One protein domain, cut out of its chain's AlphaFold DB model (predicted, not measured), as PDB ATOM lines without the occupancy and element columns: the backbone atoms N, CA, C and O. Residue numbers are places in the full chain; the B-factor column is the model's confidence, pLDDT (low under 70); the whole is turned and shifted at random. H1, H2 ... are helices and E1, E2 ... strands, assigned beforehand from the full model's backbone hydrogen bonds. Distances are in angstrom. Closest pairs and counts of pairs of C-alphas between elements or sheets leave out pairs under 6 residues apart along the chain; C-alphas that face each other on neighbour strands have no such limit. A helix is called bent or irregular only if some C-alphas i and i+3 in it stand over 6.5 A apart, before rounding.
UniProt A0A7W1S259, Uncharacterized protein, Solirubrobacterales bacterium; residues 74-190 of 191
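What this domain is: This is residues 74 to 190 of the 191 residues of an uncharacterized protein of Solirubrobacterales bacterium (UniProt A0A7W1S259). The domain is built on one twisted sheet of six strands, with H2 packed along it over E6 and E1 while the short H1 and H3 only graze it. In E3 and E5 the strands bend sharply, and a long unnamed stretch, residues 124 to 145, joins E3 to E4. The printed part has 117 residues, with three named helices and six named strands in the order H1 E1 H2 E2 E3 E4 E5 H3 E6. The mixed sheet runs E2 E6 E1 E3 E5 E4, and the class is mixed, helices and strands. The whole is compact, with a radius of gyration of the C-alphas of 12.7 A and spans of 36, 29 and 25 A.

How they stand to each other: H1, residues 74 to 79, only just touches H2, residues 93 to 102, with 3 pairs of C-alphas within 8 A; the closest are those of Ala 77 and Tyr 102, 6.3 A apart. Their lines are about perpendicular, at 84 degrees. E1, residues 86 to 91, is parallel to E3, residues 114 to 123, with N 89 and O 120 2.8 A apart. E6, residues 185 to 189, is antiparallel to E1, with N 88 and O 187 2.8 A apart. The edge strand E2, residues 106 to 108, is antiparallel to E6, with N 107 and O 188 2.9 A apart. H2 is on the sheet at a height over the sheet of 8.0 A, two layers with the helix on one face. It runs along the strands, at 9 degrees to E6 on the local plane; the closest C-alphas, those of Val 93 and Gly 185, are 4.5 A apart. E5, residues 157 to 169, is antiparallel to E3, with N 121 and O 159 2.8 A apart. The edge strand E4, residues 146 to 152, forms a hairpin with E5, with N 148 and O 160 2.8 A apart. H3, residues 171 to 174, only grazes the sheet. There are two split strand-helix-strand units, each of two strands that run the same way in the sheet but are not neighbours, with a helix between them along the chain: E1, H2, E2, with E6 between the two strands in the sheet, and E5, H3, E6, with E1 and E3 between the two strands in the sheet; both crossovers are right-handed. Every O i to N i+4 pair is within hydrogen-bond range in H1, and 4 of 6 are in H2; H3 is too short for such a pair.

Where its parts are: H1 begins at C-alpha 74 (51.158, -20.010, 31.718). E1 is 16.3 A long and H2 15.4 A; H2 is irregular, but only just, with C-alphas 94 and 97 6.6 A apart. E3 is 21.2 A long and bends by 93 degrees at residue 117. E4 is 17.7 A long. E5 is 21.4 A long and bends by 120 degrees at residue 166. E6 is 13.5 A long and ends at C-alpha 189 (58.348, -18.513, 47.209).

The domain as a whole: The C-alphas of Asp 128 and Ser 165, the two farthest apart, are 38.0 A apart. The printed part has no cut, and the long link is E3 to E4. The mean pLDDT of the printed part is 85.8; residues 175 to 184 and residue 190 are under 70.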
ATOM      1  N   ARG A  74      49.803 -20.193  32.241       90.31
ATOM      2  CA  ARG A  74      51.158 -20.010  31.718       90.31
ATOM      3  C   ARG A  74      51.507 -18.528  31.606       90.31
ATOM      4  O   ARG A  74      52.613 -18.149  31.995       90.31
ATOM      5  N   GLY A  75      50.586 -17.705  31.106       91.50
ATOM      6  CA  GLY A  75      50.718 -16.250  31.063       91.50
ATOM      7  C   GLY A  75      50.826 -15.650  32.461       91.50
ATOM      8  O   GLY A  75      51.777 -14.912  32.732       91.50
ATOM      9  N   ALA A  76      49.940 -16.054  33.378       92.06
ATOM     10  CA  ALA A  76      49.985 -15.625  34.777       92.06
ATOM     11  C   ALA A  76      51.324 -15.996  35.447       92.06
ATOM     12  O   ALA A  76      51.994 -15.149  36.042       92.06
ATOM     13  N   ALA A  77      51.779 -17.243  35.274       92.81
ATOM     14  CA  ALA A  77      53.058 -17.703  35.804       92.81
ATOM     15  C   ALA A  77      54.249 -16.958  35.191       92.81
ATOM     16  O   ALA A  77      55.207 -16.658  35.906       92.81
ATOM     17  N   ALA A  78      54.226 -16.649  33.892       93.19
ATOM     18  CA  ALA A  78      55.276 -15.868  33.240       93.19
ATOM     19  C   ALA A  78      55.331 -14.430  33.785       93.19
ATOM     20  O   ALA A  78      56.420 -13.933  34.083       93.19
ATOM     21  N   ALA A  79      54.171 -13.803  34.003       93.81
ATOM     22  CA  ALA A  79      54.051 -12.437  34.514       93.81
ATOM     23  C   ALA A  79      54.581 -12.261  35.954       93.81
ATOM     24  O   ALA A  79      54.999 -11.162  36.333       93.81
ATOM     25  N   LEU A  80      54.667 -13.340  36.746       91.94
ATOM     26  CA  LEU A  80      55.341 -13.315  38.053       91.94
ATOM     27  C   LEU A  80      56.837 -12.956  37.943       91.94
ATOM     28  O   LEU A  80      57.394 -12.338  38.858       91.94
ATOM     29  N   GLY A  81      57.496 -13.279  36.826       90.81
ATOM     30  CA  GLY A  81      58.929 -13.035  36.633       90.81
ATOM     31  C   GLY A  81      59.839 -14.027  37.387       90.81
ATOM     32  O   GLY A  81      59.406 -15.134  37.702       90.81
ATOM     33  N   PRO A  82      61.118 -13.700  37.633       89.06
ATOM     34  CA  PRO A  82      62.075 -14.594  38.307       89.06
ATOM     35  C   PRO A  82      61.677 -14.943  39.755       89.06
ATOM     36  O   PRO A  82      60.957 -14.155  40.360       89.06
ATOM     37  N   PRO A  83      62.124 -16.068  40.343       85.88
ATOM     38  CA  PRO A  83      61.923 -16.363  41.770       85.88
ATOM     39  C   PRO A  83      62.364 -15.203  42.677       85.88
ATOM     40  O   PRO A  83      63.331 -14.507  42.372       85.88
ATOM     41  N   ALA A  84      61.607 -14.951  43.746       84.69
ATOM     42  CA  ALA A  84      61.882 -13.897  44.722       84.69
ATOM     43  C   ALA A  84      61.126 -14.180  46.026       84.69
ATOM     44  O   ALA A  84      60.055 -14.787  45.966       84.69
ATOM     45  N   ASP A  85      61.630 -13.651  47.145       86.62
ATOM     46  CA  ASP A  85      60.998 -13.712  48.471       86.62
ATOM     47  C   ASP A  85      59.686 -12.914  48.503       86.62
ATOM     48  O   ASP A  85      59.649 -11.715  48.827       86.62
ATOM     49  N   ARG A  86      58.591 -13.578  48.121       92.25
ATOM     50  CA  ARG A  86      57.272 -12.958  47.973       92.25
ATOM     51  C   ARG A  86      56.143 -13.887  48.391       92.25
ATOM     52  O   ARG A  86      56.246 -15.107  48.254       92.25
ATOM     53  N   ALA A  87      55.037 -13.285  48.811       93.25
ATOM     54  CA  ALA A  87      53.758 -13.974  48.902       93.25
ATOM     55  C   ALA A  87      52.997 -13.814  47.579       93.25
ATOM     56  O   ALA A  87      52.982 -12.731  46.988       93.25
ATOM     57  N   VAL A  88      52.370 -14.888  47.114       93.31
ATOM     58  CA  VAL A  88      51.509 -14.912  45.933       93.31
ATOM     59  C   VAL A  88      50.117 -15.337  46.377       93.31
ATOM     60  O   VAL A  88      49.925 -16.446  46.866       93.31
ATOM     61  N   VAL A  89      49.151 -14.443  46.224       92.44
ATOM     62  CA  VAL A  89      47.730 -14.705  46.442       92.44
ATOM     63  C   VAL A  89      47.132 -15.090  45.098       92.44
ATOM     64  O   VAL A  89      47.372 -14.406  44.106       92.44
ATOM     65  N   VAL A  90      46.409 -16.203  45.055       90.81
ATOM     66  CA  VAL A  90      45.820 -16.754  43.834       90.81
ATOM     67  C   VAL A  90      44.326 -16.920  44.032       90.81
ATOM     68  O   VAL A  90      43.907 -17.606  44.966       90.81
ATOM     69  N   THR A  91      43.547 -16.357  43.116       86.25
ATOM     70  CA  THR A  91      42.094 -16.517  43.081       86.25
ATOM     71  C   THR A  91      41.651 -16.923  41.676       86.25
ATOM     72  O   THR A  91      42.061 -16.279  40.711       86.25
ATOM     73  N   PRO A  92      40.820 -17.970  41.531       84.62
ATOM     74  CA  PRO A  92      40.285 -18.831  42.594       84.62
ATOM     75  C   PRO A  92      41.327 -19.804  43.186       84.62
ATOM     76  O   PRO A  92      42.392 -20.042  42.617       84.62
ATOM     77  N   VAL A  93      41.002 -20.413  44.331       83.12
ATOM     78  CA  VAL A  93      41.869 -21.323  45.108       83.12
ATOM     79  C   VAL A  93      42.234 -22.581  44.326       83.12
ATOM     80  O   VAL A  93      43.309 -23.148  44.522       83.12
ATOM     81  N   SER A  94      41.379 -22.990  43.385       81.75
ATOM     82  CA  SER A  94      41.669 -24.049  42.411       81.75
ATOM     83  C   SER A  94      42.929 -23.762  41.590       81.75
ATOM     84  O   SER A  94      43.545 -24.697  41.080       81.75
ATOM     85  N   GLY A  95      43.346 -22.498  41.517       83.44
ATOM     86  CA  GLY A  95      44.550 -22.028  40.854       83.44
ATOM     87  C   GLY A  95      45.873 -22.360  41.524       83.44
ATOM     88  O   GLY A  95      46.913 -22.273  40.872       83.44
ATOM     89  N   VAL A  96      45.858 -22.789  42.786       86.00
ATOM     90  CA  VAL A  96      47.079 -23.173  43.510       86.00
ATOM     91  C   VAL A  96      47.813 -24.309  42.791       86.00
ATOM     92  O   VAL A  96      48.986 -24.167  42.457       86.00
ATOM     93  N   VAL A  97      47.107 -25.396  42.469       87.31
ATOM     94  CA  VAL A  97      47.711 -26.593  41.856       87.31
ATOM     95  C   VAL A  97      48.269 -26.312  40.448       87.31
ATOM     96  O   VAL A  97      49.417 -26.676  40.179       87.31
ATOM     97  N   PRO A  98      47.531 -25.651  39.529       87.56
ATOM     98  CA  PRO A  98      48.093 -25.227  38.252       87.56
ATOM     99  C   PRO A  98      49.311 -24.318  38.412       87.56
ATOM    100  O   PRO A  98      50.285 -24.472  37.674       87.56
ATOM    101  N   LEU A  99      49.283 -23.375  39.358       88.06
ATOM    102  CA  LEU A  99      50.380 -22.429  39.517       88.06
ATOM    103  C   LEU A  99      51.645 -23.099  40.064       88.06
ATOM    104  O   LEU A  99      52.723 -22.832  39.535       88.06
ATOM    105  N   GLU A 100      51.525 -24.011  41.031       88.44
ATOM    106  CA  GLU A 100      52.631 -24.853  41.517       88.44
ATOM    107  C   GLU A 100      53.265 -25.665  40.377       88.44
ATOM    108  O   GLU A 100      54.489 -25.742  40.274       88.44
ATOM    109  N   TYR A 101      52.454 -26.192  39.450       90.69
ATOM    110  CA  TYR A 101      52.963 -26.910  38.276       90.69
ATOM    111  C   TYR A 101      53.852 -26.028  37.377       90.69
ATOM    112  O   TYR A 101      54.881 -26.487  36.878       90.69
ATOM    113  N   TYR A 102      53.493 -24.755  37.176       91.31
ATOM    114  CA  TYR A 102      54.310 -23.814  36.394       91.31
ATOM    115  C   TYR A 102      55.427 -23.144  37.210       91.31
ATOM    116  O   TYR A 102      56.376 -22.606  36.627       91.31
ATOM    117  N   ARG A 103      55.323 -23.145  38.543       91.62
ATOM    118  CA  ARG A 103      56.249 -22.507  39.485       91.62
ATOM    119  C   ARG A 103      56.502 -23.423  40.688       91.62
ATOM    120  O   ARG A 103      56.044 -23.120  41.784       91.62
ATOM    121  N   PRO A 104      57.317 -24.479  40.524       87.31
ATOM    122  CA  PRO A 104      57.532 -25.487  41.566       87.31
ATOM    123  C   PRO A 104      58.274 -24.972  42.810       87.31
ATOM    124  O   PRO A 104      58.371 -25.689  43.794       87.31
ATOM    125  N   ALA A 105      58.821 -23.751  42.770       87.50
ATOM    126  CA  ALA A 105      59.433 -23.087  43.923       87.50
ATOM    127  C   ALA A 105      58.420 -22.319  44.796       87.50
ATOM    128  O   ALA A 105      58.806 -21.739  45.809       87.50
ATOM    129  N   LEU A 106      57.151 -22.241  44.376       88.94
ATOM    130  CA  LEU A 106      56.075 -21.743  45.222       88.94
ATOM    131  C   LEU A 106      55.585 -22.887  46.103       88.94
ATOM    132  O   LEU A 106      55.220 -23.945  45.599       88.94
ATOM    133  N   GLU A 107      55.542 -22.642  47.404       89.62
ATOM    134  CA  GLU A 107      55.009 -23.571  48.392       89.62
ATOM    135  C   GLU A 107      53.834 -22.926  49.139       89.62
ATOM    136  O   GLU A 107      53.784 -21.696  49.263       89.62
ATOM    137  N   PRO A 108      52.885 -23.716  49.669       87.88
ATOM    138  CA  PRO A 108      51.824 -23.200  50.524       87.88
ATOM    139  C   PRO A 108      52.374 -22.379  51.691       87.88
ATOM    140  O   PRO A 108      53.263 -22.827  52.418       87.88
ATOM    141  N   MET A 109      51.829 -21.177  51.896       88.06
ATOM    142  CA  MET A 109      52.294 -20.322  52.985       88.06
ATOM    143  C   MET A 109      51.970 -20.960  54.348       88.06
ATOM    144  O   MET A 109      50.817 -21.343  54.578       88.06
ATOM    145  N   PRO A 110      52.929 -21.031  55.294       88.69
ATOM    146  CA  PRO A 110      52.659 -21.528  56.638       88.69
ATOM    147  C   PRO A 110      51.547 -20.736  57.335       88.69
ATOM    148  O   PRO A 110      51.425 -19.522  57.162       88.69
ATOM    149  N   ALA A 111      50.777 -21.395  58.206       86.25
ATOM    150  CA  ALA A 111      49.688 -20.750  58.950       86.25
ATOM    151  C   ALA A 111      50.166 -19.576  59.828       86.25
ATOM    152  O   ALA A 111      49.444 -18.595  59.998       86.25
ATOM    153  N   GLY A 112      51.398 -19.659  60.348       87.12
ATOM    154  CA  GLY A 112      52.047 -18.581  61.103       87.12
ATOM    155  C   GLY A 112      52.500 -17.389  60.251       87.12
ATOM    156  O   GLY A 112      52.941 -16.387  60.807       87.12
ATOM    157  N   GLY A 113      52.370 -17.475  58.925       89.69
ATOM    158  CA  GLY A 113      52.802 -16.448  57.991       89.69
ATOM    159  C   GLY A 113      54.283 -16.505  57.633       89.69
ATOM    160  O   GLY A 113      55.023 -17.392  58.061       89.69
ATOM    161  N   SER A 114      54.709 -15.536  56.825       91.62
ATOM    162  CA  SER A 114      56.105 -15.333  56.435       91.62
ATOM    163  C   SER A 114      56.421 -13.841  56.345       91.62
ATOM    164  O   SER A 114      55.528 -13.016  56.143       91.62
ATOM    165  N   ALA A 115      57.690 -13.472  56.519       93.06
ATOM    166  CA  ALA A 115      58.140 -12.097  56.340       93.06
ATOM    167  C   ALA A 115      58.503 -11.865  54.870       93.06
ATOM    168  O   ALA A 115      59.503 -12.393  54.389       93.06
ATOM    169  N   VAL A 116      57.715 -11.054  54.161       93.62
ATOM    170  CA  VAL A 116      57.900 -10.808  52.721       93.62
ATOM    171  C   VAL A 116      57.996  -9.319  52.417       93.62
ATOM    172  O   VAL A 116      57.452  -8.478  53.133       93.62
ATOM    173  N   ARG A 117      58.701  -8.972  51.337       94.06
ATOM    174  CA  ARG A 117      58.757  -7.590  50.822       94.06
ATOM    175  C   ARG A 117      57.768  -7.340  49.697       94.06
ATOM    176  O   ARG A 117      57.465  -6.187  49.407       94.06
ATOM    177  N   GLU A 118      57.305  -8.398  49.048       94.94
ATOM    178  CA  GLU A 118      56.424  -8.329  47.892       94.94
ATOM    179  C   GLU A 118      55.210  -9.230  48.123       94.94
ATOM    180  O   GLU A 118      55.342 -10.360  48.596       94.94
ATOM    181  N   VAL A 119      54.032  -8.706  47.795       94.88
ATOM    182  CA  VAL A 119      52.779  -9.459  47.725       94.88
ATOM    183  C   VAL A 119      52.257  -9.304  46.309       94.88
ATOM    184  O   VAL A 119      52.089  -8.184  45.827       94.88
ATOM    185  N   VAL A 120      52.024 -10.418  45.630       94.88
ATOM    186  CA  VAL A 120      51.455 -10.433  44.284       94.88
ATOM    187  C   VAL A 120      50.086 -11.075  44.350       94.88
ATOM    188  O   VAL A 120      49.968 -12.184  44.850       94.88
ATOM    189  N   VAL A 121      49.072 -10.396  43.835       93.81
ATOM    190  CA  VAL A 121      47.725 -10.946  43.689       93.81
ATOM    191  C   VAL A 121      47.544 -11.358  42.237       93.81
ATOM    192  O   VAL A 121      47.810 -10.559  41.339       93.81
ATOM    193  N   VAL A 122      47.148 -12.607  42.015       93.12
ATOM    194  CA  VAL A 122      46.920 -13.219  40.707       93.12
ATOM    195  C   VAL A 122      45.473 -13.688  40.654       93.12
ATOM    196  O   VAL A 122      45.109 -14.686  41.270       93.12
ATOM    197  N   GLY A 123      44.654 -12.957  39.910       90.81
ATOM    198  CA  GLY A 123      43.247 -13.262  39.701       90.81
ATOM    199  C   GLY A 123      43.003 -13.854  38.319       90.81
ATOM    200  O   GLY A 123      43.483 -13.317  37.321       90.81
ATOM    201  N   LEU A 124      42.246 -14.939  38.244       89.56
ATOM    202  CA  LEU A 124      41.823 -15.576  37.000       89.56
ATOM    203  C   LEU A 124      40.298 -15.531  36.852       89.56
ATOM    204  O   LEU A 124      39.608 -15.195  37.815       89.56
ATOM    205  N   PRO A 125      39.775 -15.809  35.642       86.69
ATOM    206  CA  PRO A 125      38.349 -15.950  35.421       86.69
ATOM    207  C   PRO A 125      37.716 -16.911  36.419       86.69
ATOM    208  O   PRO A 125      38.174 -18.041  36.559       86.69
ATOM    209  N   ASP A 126      36.664 -16.461  37.095       76.88
ATOM    210  CA  ASP A 126      35.839 -17.358  37.897       76.88
ATOM    211  C   ASP A 126      34.909 -18.173  36.984       76.88
ATOM    212  O   ASP A 126      34.535 -17.729  35.892       76.88
ATOM    213  N   ALA A 127      34.514 -19.360  37.441       70.94
ATOM    214  CA  ALA A 127      33.620 -20.259  36.715       70.94
ATOM    215  C   ALA A 127      32.253 -19.614  36.426       70.94
ATOM    216  O   ALA A 127      31.630 -19.922  35.405       70.94
ATOM    217  N   ASP A 128      31.812 -18.702  37.298       71.50
ATOM    218  CA  ASP A 128      30.529 -18.011  37.180       71.50
ATOM    219  C   ASP A 128      30.585 -16.821  36.208       71.50
ATOM    220  O   ASP A 128      29.688 -16.656  35.378       71.50
ATOM    221  N   SER A 129      31.626 -15.984  36.291       74.62
ATOM    222  CA  SER A 129      31.727 -14.746  35.502       74.62
ATOM    223  C   SER A 129      32.413 -14.933  34.149       74.62
ATOM    224  O   SER A 129      32.154 -14.167  33.218       74.62
ATOM    225  N   GLY A 130      33.322 -15.907  34.031       79.94
ATOM    226  CA  GLY A 130      34.201 -16.057  32.872       79.94
ATOM    227  C   GLY A 130      35.167 -14.884  32.666       79.94
ATOM    228  O   GLY A 130      35.800 -14.798  31.614       79.94
ATOM    229  N   THR A 131      35.299 -13.982  33.644       83.62
ATOM    230  CA  THR A 131      36.163 -12.797  33.578       83.62
ATOM    231  C   THR A 131      37.076 -12.698  34.798       83.62
ATOM    232  O   THR A 131      36.623 -12.967  35.914       83.62
ATOM    233  N   PRO A 132      38.358 -12.313  34.622       86.62
ATOM    234  CA  PRO A 132      39.248 -12.081  35.753       86.62
ATOM    235  C   PRO A 132      38.734 -10.939  36.644       86.62
ATOM    236  O   PRO A 132      38.073 -10.026  36.133       86.62
ATOM    237  N   PRO A 133      39.078 -10.928  37.943       86.62
ATOM    238  CA  PRO A 133      38.719  -9.829  38.830       86.62
ATOM    239  C   PRO A 133      39.317  -8.511  38.329       86.62
ATOM    240  O   PRO A 133      40.408  -8.470  37.744       86.62
ATOM    241  N   ASP A 134      38.593  -7.419  38.562       87.44
ATOM    242  CA  ASP A 134      39.062  -6.097  38.170       87.44
ATOM    243  C   ASP A 134      40.267  -5.696  39.030       87.44
ATOM    244  O   ASP A 134      40.174  -5.645  40.257       87.44
ATOM    245  N   ALA A 135      41.384  -5.350  38.385       86.88
ATOM    246  CA  ALA A 135      42.581  -4.849  39.052       86.88
ATOM    247  C   ALA A 135      42.285  -3.655  39.973       86.88
ATOM    248  O   ALA A 135      42.971  -3.475  40.974       86.88
ATOM    249  N   ALA A 136      41.269  -2.844  39.653       86.25
ATOM    250  CA  ALA A 136      40.859  -1.707  40.475       86.25
ATOM    251  C   ALA A 136      40.214  -2.105  41.817       86.25
ATOM    252  O   ALA A 136      40.191  -1.294  42.740       86.25
ATOM    253  N   THR A 137      39.700  -3.333  41.930       85.81
ATOM    254  CA  THR A 137      39.093  -3.854  43.167       85.81
ATOM    255  C   THR A 137      40.108  -4.483  44.117       85.81
ATOM    256  O   THR A 137      39.812  -4.641  45.299       85.81
ATOM    257  N   ILE A 138      41.311  -4.793  43.627       87.38
ATOM    258  CA  ILE A 138      42.382  -5.390  44.423       87.38
ATOM    259  C   ILE A 138      43.096  -4.278  45.192       87.38
ATOM    260  O   ILE A 138      43.727  -3.391  44.611       87.38
ATOM    261  N   VAL A 139      43.008  -4.336  46.517       87.44
ATOM    262  CA  VAL A 139      43.579  -3.329  47.421       87.44
ATOM    263  C   VAL A 139      44.883  -3.815  48.065       87.44
ATOM    264  O   VAL A 139      45.126  -5.019  48.125       87.44
ATOM    265  N   PRO A 140      45.750  -2.912  48.562       88.12
ATOM    266  CA  PRO A 140      46.960  -3.318  49.267       88.12
ATOM    267  C   PRO A 140      46.662  -4.087  50.571       88.12
ATOM    268  O   PRO A 140      45.739  -3.714  51.295       88.12
ATOM    269  N   PRO A 141      47.496  -5.077  50.951       86.94
ATOM    270  CA  PRO A 141      47.317  -5.875  52.178       86.94
ATOM    271  C   PRO A 141      47.463  -5.108  53.492       86.94
ATOM    272  O   PRO A 141      47.163  -5.632  54.562       86.94
ATOM    273  N   GLY A 142      47.984  -3.888  53.439       87.31
ATOM    274  CA  GLY A 142      48.202  -3.056  54.607       87.31
ATOM    275  C   GLY A 142      48.937  -1.768  54.248       87.31
ATOM    276  O   GLY A 142      49.433  -1.629  53.130       87.31
ATOM    277  N   PRO A 143      49.068  -0.832  55.199       87.50
ATOM    278  CA  PRO A 143      49.611   0.505  54.942       87.50
ATOM    279  C   PRO A 143      51.095   0.505  54.548       87.50
ATOM    280  O   PRO A 143      51.577   1.466  53.960       87.50
ATOM    281  N   ALA A 144      51.831  -0.563  54.872       92.19
ATOM    282  CA  ALA A 144      53.238  -0.712  54.506       92.19
ATOM    283  C   ALA A 144      53.445  -1.127  53.038       92.19
ATOM    284  O   ALA A 144      54.569  -1.053  52.542       92.19
ATOM    285  N   PHE A 145      52.391  -1.582  52.360       93.62
ATOM    286  CA  PHE A 145      52.448  -2.082  50.995       93.62
ATOM    287  C   PHE A 145      51.908  -1.039  50.023       93.62
ATOM    288  O   PHE A 145      50.815  -0.508  50.189       93.62
ATOM    289  N   THR A 146      52.680  -0.778  48.975       95.31
ATOM    290  CA  THR A 146      52.306   0.146  47.900       95.31
ATOM    291  C   THR A 146      52.286  -0.596  46.579       95.31
ATOM    292  O   THR A 146      53.096  -1.497  46.363       95.31
ATOM    293  N   GLU A 147      51.347  -0.258  45.704       95.06
ATOM    294  CA  GLU A 147      51.300  -0.859  44.377       95.06
ATOM    295  C   GLU A 147      52.491  -0.380  43.543       95.06
ATOM    296  O   GLU A 147      52.734   0.818  43.408       95.06
ATOM    297  N   VAL A 148      53.237  -1.328  42.981       95.44
ATOM    298  CA  VAL A 148      54.407  -1.063  42.129       95.44
ATOM    299  C   VAL A 148      54.210  -1.538  40.692       95.44
ATOM    300  O   VAL A 148      55.060  -1.290  39.842       95.44
ATOM    301  N   GLY A 149      53.107  -2.230  40.406       93.56
ATOM    302  CA  GLY A 149      52.775  -2.646  39.053       93.56
ATOM    303  C   GLY A 149      51.443  -3.372  38.969       93.56
ATOM    304  O   GLY A 149      51.037  -4.067  39.900       93.56
ATOM    305  N   ARG A 150      50.806  -3.245  37.806       94.75
ATOM    306  CA  ARG A 150      49.569  -3.936  37.452       94.75
ATOM    307  C   ARG A 150      49.633  -4.473  36.034       94.75
ATOM    308  O   ARG A 150      50.271  -3.890  35.157       94.75
ATOM    309  N   THR A 151      48.965  -5.587  35.802       94.69
ATOM    310  CA  THR A 151      48.783  -6.193  34.486       94.69
ATOM    311  C   THR A 151      47.385  -6.775  34.438       94.69
ATOM    312  O   THR A 151      47.023  -7.572  35.291       94.69
ATOM    313  N   GLN A 152      46.594  -6.374  33.452       92.69
ATOM    314  CA  GLN A 152      45.246  -6.888  33.257       92.69
ATOM    315  C   GLN A 152      45.115  -7.332  31.809       92.69
ATOM    316  O   GLN A 152      45.438  -6.586  30.883       92.69
ATOM    317  N   THR A 153      44.694  -8.573  31.627       91.06
ATOM    318  CA  THR A 153      44.485  -9.197  30.323       91.06
ATOM    319  C   THR A 153      43.098  -9.830  30.293       91.06
ATOM    320  O   THR A 153      42.401  -9.861  31.303       91.06
ATOM    321  N   ALA A 154      42.697 -10.377  29.147       88.00
ATOM    322  CA  ALA A 154      41.464 -11.159  29.068       88.00
ATOM    323  C   ALA A 154      41.526 -12.469  29.883       88.00
ATOM    324  O   ALA A 154      40.483 -12.997  30.248       88.00
ATOM    325  N   GLY A 155      42.728 -13.002  30.152       88.44
ATOM    326  CA  GLY A 155      42.916 -14.313  30.785       88.44
ATOM    327  C   GLY A 155      43.339 -14.275  32.254       88.44
ATOM    328  O   GLY A 155      43.211 -15.288  32.930       88.44
ATOM    329  N   PHE A 156      43.854 -13.145  32.746       92.00
ATOM    330  CA  PHE A 156      44.245 -12.960  34.145       92.00
ATOM    331  C   PHE A 156      44.465 -11.481  34.495       92.00
ATOM    332  O   PHE A 156      44.770 -10.649  33.629       92.00
ATOM    333  N   THR A 157      44.413 -11.201  35.791       93.62
ATOM    334  CA  THR A 157      44.808  -9.952  36.439       93.62
ATOM    335  C   THR A 157      45.970 -10.230  37.389       93.62
ATOM    336  O   THR A 157      45.957 -11.209  38.127       93.62
ATOM    337  N   LEU A 158      46.985  -9.370  37.385       94.75
ATOM    338  CA  LEU A 158      48.117  -9.420  38.302       94.75
ATOM    339  C   LEU A 158      48.362  -8.032  38.887       94.75
ATOM    340  O   LEU A 158      48.601  -7.080  38.143       94.75
ATOM    341  N   VAL A 159      48.360  -7.925  40.214       95.31
ATOM    342  CA  VAL A 159      48.698  -6.687  40.930       95.31
ATOM    343  C   VAL A 159      49.850  -6.959  41.882       95.31
ATOM    344  O   VAL A 159      49.844  -7.935  42.630       95.31
ATOM    345  N   ARG A 160      50.879  -6.116  41.824       95.69
ATOM    346  CA  ARG A 160      52.104  -6.261  42.606       95.69
ATOM    347  C   ARG A 160      52.193  -5.154  43.636       95.69
ATOM    348  O   ARG A 160      52.265  -3.976  43.287       95.69
ATOM    349  N   PHE A 161      52.302  -5.555  44.891       95.06
ATOM    350  CA  PHE A 161      52.519  -4.672  46.020       95.06
ATOM    351  C   PHE A 161      53.904  -4.885  46.616       95.06
ATOM    352  O   PHE A 161      54.378  -6.016  46.725       95.06
ATOM    353  N   ARG A 162      54.550  -3.801  47.041       95.75
ATOM    354  CA  ARG A 162      55.877  -3.834  47.653       95.75
ATOM    355  C   ARG A 162      55.929  -2.996  48.921       95.75
ATOM    356  O   ARG A 162      55.402  -1.883  48.955       95.75
ATOM    357  N   ALA A 163      56.611  -3.530  49.926       95.12
ATOM    358  CA  ALA A 163      56.972  -2.837  51.150       95.12
ATOM    359  C   ALA A 163      58.468  -2.451  51.148       95.12
ATOM    360  O   ALA A 163      59.292  -3.167  50.566       95.12
ATOM    361  N   PRO A 164      58.859  -1.344  51.811       93.62
ATOM    362  CA  PRO A 164      60.266  -0.935  51.919       93.62
ATOM    363  C   PRO A 164      61.151  -1.935  52.686       93.62
ATOM    364  O   PRO A 164      62.346  -2.048  52.418       93.62
ATOM    365  N   SER A 165      60.570  -2.671  53.635       93.00
ATOM    366  CA  SER A 165      61.226  -3.681  54.474       93.00
ATOM    367  C   SER A 165      60.374  -4.958  54.538       93.00
ATOM    368  O   SER A 165      59.188  -4.893  54.216       93.00
ATOM    369  N   PRO A 166      60.943  -6.127  54.907       93.31
ATOM    370  CA  PRO A 166      60.152  -7.345  55.074       93.31
ATOM    371  C   PRO A 166      59.067  -7.130  56.132       93.31
ATOM    372  O   PRO A 166      59.376  -6.714  57.250       93.31
ATOM    373  N   GLN A 167      57.816  -7.400  55.771       93.88
ATOM    374  CA  GLN A 167      56.662  -7.290  56.657       93.88
ATOM    375  C   GLN A 167      56.108  -8.688  56.944       93.88
ATOM    376  O   GLN A 167      55.990  -9.486  56.010       93.88
ATOM    377  N   PRO A 168      55.767  -9.004  58.203       92.12
ATOM    378  CA  PRO A 168      55.092 -10.252  58.518       92.12
ATOM    379  C   PRO A 168      53.690 -10.237  57.898       92.12
ATOM    380  O   PRO A 168      52.888  -9.348  58.185       92.12
ATOM    381  N   VAL A 169      53.394 -11.225  57.057       91.12
ATOM    382  CA  VAL A 169      52.065 -11.426  56.468       91.12
ATOM    383  C   VAL A 169      51.555 -12.819  56.810       91.12
ATOM    384  O   VAL A 169      52.304 -13.790  56.761       91.12
ATOM    385  N   VAL A 170      50.273 -12.919  57.158       90.00
ATOM    386  CA  VAL A 170      49.592 -14.184  57.481       90.00
ATOM    387  C   VAL A 170      48.511 -14.479  56.441       90.00
ATOM    388  O   VAL A 170      47.944 -13.529  55.895       90.00
ATOM    389  N   PRO A 171      48.168 -15.756  56.170       85.38
ATOM    390  CA  PRO A 171      47.244 -16.085  55.080       85.38
ATOM    391  C   PRO A 171      45.873 -15.423  55.262       85.38
ATOM    392  O   PRO A 171      45.294 -14.917  54.308       85.38
ATOM    393  N   ALA A 172      45.398 -15.327  56.509       80.12
ATOM    394  CA  ALA A 172      44.122 -14.699  56.848       80.12
ATOM    395  C   ALA A 172      44.049 -13.203  56.488       80.12
ATOM    396  O   ALA A 172      42.982 -12.720  56.128       80.12
ATOM    397  N   ALA A 173      45.169 -12.475  56.556       79.38
ATOM    398  CA  ALA A 173      45.219 -11.060  56.181       79.38
ATOM    399  C   ALA A 173      45.209 -10.866  54.655       79.38
ATOM    400  O   ALA A 173      44.768  -9.833  54.165       79.38
ATOM    401  N   LEU A 174      45.684 -11.869  53.909       80.94
ATOM    402  CA  LEU A 174      45.765 -11.851  52.450       80.94
ATOM    403  C   LEU A 174      44.491 -12.385  51.778       80.94
ATOM    404  O   LEU A 174      44.170 -11.977  50.667       80.94
ATOM    405  N   ALA A 175      43.733 -13.239  52.467       68.75
ATOM    406  CA  ALA A 175      42.495 -13.835  51.961       68.75
ATOM    407  C   ALA A 175      41.370 -12.820  51.667       68.75
ATOM    408  O   ALA A 175      40.395 -13.175  51.014       68.75
ATOM    409  N   GLY A 176      41.484 -11.579  52.159       63.53
ATOM    410  CA  GLY A 176      40.532 -10.493  51.902       63.53
ATOM    411  C   GLY A 176      40.919  -9.555  50.755       63.53
ATOM    412  O   GLY A 176      40.208  -8.579  50.531       63.53
ATOM    413  N   LEU A 177      42.044  -9.801  50.070       68.12
ATOM    414  CA  LEU A 177      42.500  -8.954  48.958       68.12
ATOM    415  C   LEU A 177      41.756  -9.210  47.648       68.12
ATOM    416  O   LEU A 177      41.767  -8.349  46.772       68.12
ATOM    417  N   ASP A 178      41.114 -10.370  47.546       62.72
ATOM    418  CA  ASP A 178      40.283 -10.760  46.418       62.72
ATOM    419  C   ASP A 178      38.802 -10.708  46.815       62.72
ATOM    420  O   ASP A 178      38.408 -11.074  47.925       62.72
ATOM    421  N   ALA A 179      37.965 -10.229  45.899       54.09
ATOM    422  CA  ALA A 179      36.517 -10.195  46.059       54.09
ATOM    423  C   ALA A 179      35.926 -11.357  45.246       54.09
ATOM    424  O   ALA A 179      35.994 -11.268  44.019       54.09
ATOM    425  N   PRO A 180      35.374 -12.439  45.847       49.81
ATOM    426  CA  PRO A 180      34.705 -12.561  47.155       49.81
ATOM    427  C   PRO A 180      35.450 -13.422  48.214       49.81
ATOM    428  O   PRO A 180      36.325 -14.222  47.882       49.81
ATOM    429  N   PRO A 181      35.069 -13.327  49.509       43.56
ATOM    430  CA  PRO A 181      35.747 -14.027  50.604       43.56
ATOM    431  C   PRO A 181      35.662 -15.558  50.497       43.56
ATOM    432  O   PRO A 181      34.599 -16.121  50.240       43.56
ATOM    433  N   GLY A 182      36.775 -16.236  50.799       48.25
ATOM    434  CA  GLY A 182      36.820 -17.688  51.025       48.25
ATOM    435  C   GLY A 182      37.288 -18.546  49.847       48.25
ATOM    436  O   GLY A 182      37.272 -19.768  49.968       48.25
ATOM    437  N   GLN A 183      37.731 -17.939  48.742       58.00
ATOM    438  CA  GLN A 183      38.192 -18.663  47.551       58.00
ATOM    439  C   GLN A 183      39.626 -18.322  47.128       58.00
ATOM    440  O   GLN A 183      39.990 -18.611  45.998       58.00
ATOM    441  N   ALA A 184      40.449 -17.737  47.998       64.56
ATOM    442  CA  ALA A 184      41.840 -17.411  47.682       64.56
ATOM    443  C   ALA A 184      42.809 -18.441  48.285       64.56
ATOM    444  O   ALA A 184      42.694 -18.810  49.457       64.56
ATOM    445  N   GLY A 185      43.785 -18.881  47.493       72.44
ATOM    446  CA  GLY A 185      44.948 -19.636  47.955       72.44
ATOM    447  C   GLY A 185      46.150 -18.717  48.162       72.44
ATOM    448  O   GLY A 185      46.335 -17.763  47.412       72.44
ATOM    449  N   VAL A 186      46.983 -18.992  49.169       77.88
ATOM    450  CA  VAL A 186      48.188 -18.195  49.441       77.88
ATOM    451  C   VAL A 186      49.427 -19.077  49.384       77.88
ATOM    452  O   VAL A 186      49.570 -20.031  50.151       77.88
ATOM    453  N   LEU A 187      50.339 -18.708  48.493       77.12
ATOM    454  CA  LEU A 187      51.635 -19.335  48.288       77.12
ATOM    455  C   LEU A 187      52.757 -18.382  48.705       77.12
ATOM    456  O   LEU A 187      52.610 -17.160  48.685       77.12
ATOM    457  N   THR A 188      53.910 -18.939  49.036       81.88
ATOM    458  CA  THR A 188      55.159 -18.214  49.268       81.88
ATOM    459  C   THR A 188      56.275 -18.861  48.474       81.88
ATOM    460  O   THR A 188      56.367 -20.081  48.424       81.88
ATOM    461  N   GLY A 189      57.125 -18.046  47.858       70.25
ATOM    462  CA  GLY A 189      58.348 -18.513  47.209       70.25
ATOM    463  C   GLY A 189      59.574 -17.914  47.878       70.25
ATOM    464  O   GLY A 189      59.530 -16.755  48.296       70.25
ATOM    465  N   ALA A 190      60.647 -18.698  47.948       58.44
ATOM    466  CA  ALA A 190      61.987 -18.216  48.265       58.44
ATOM    467  C   ALA A 190      62.782 -18.003  46.964       58.44
ATOM    468  O   ALA A 190      62.608 -18.755  45.996       58.44
TER     469      ALA A 190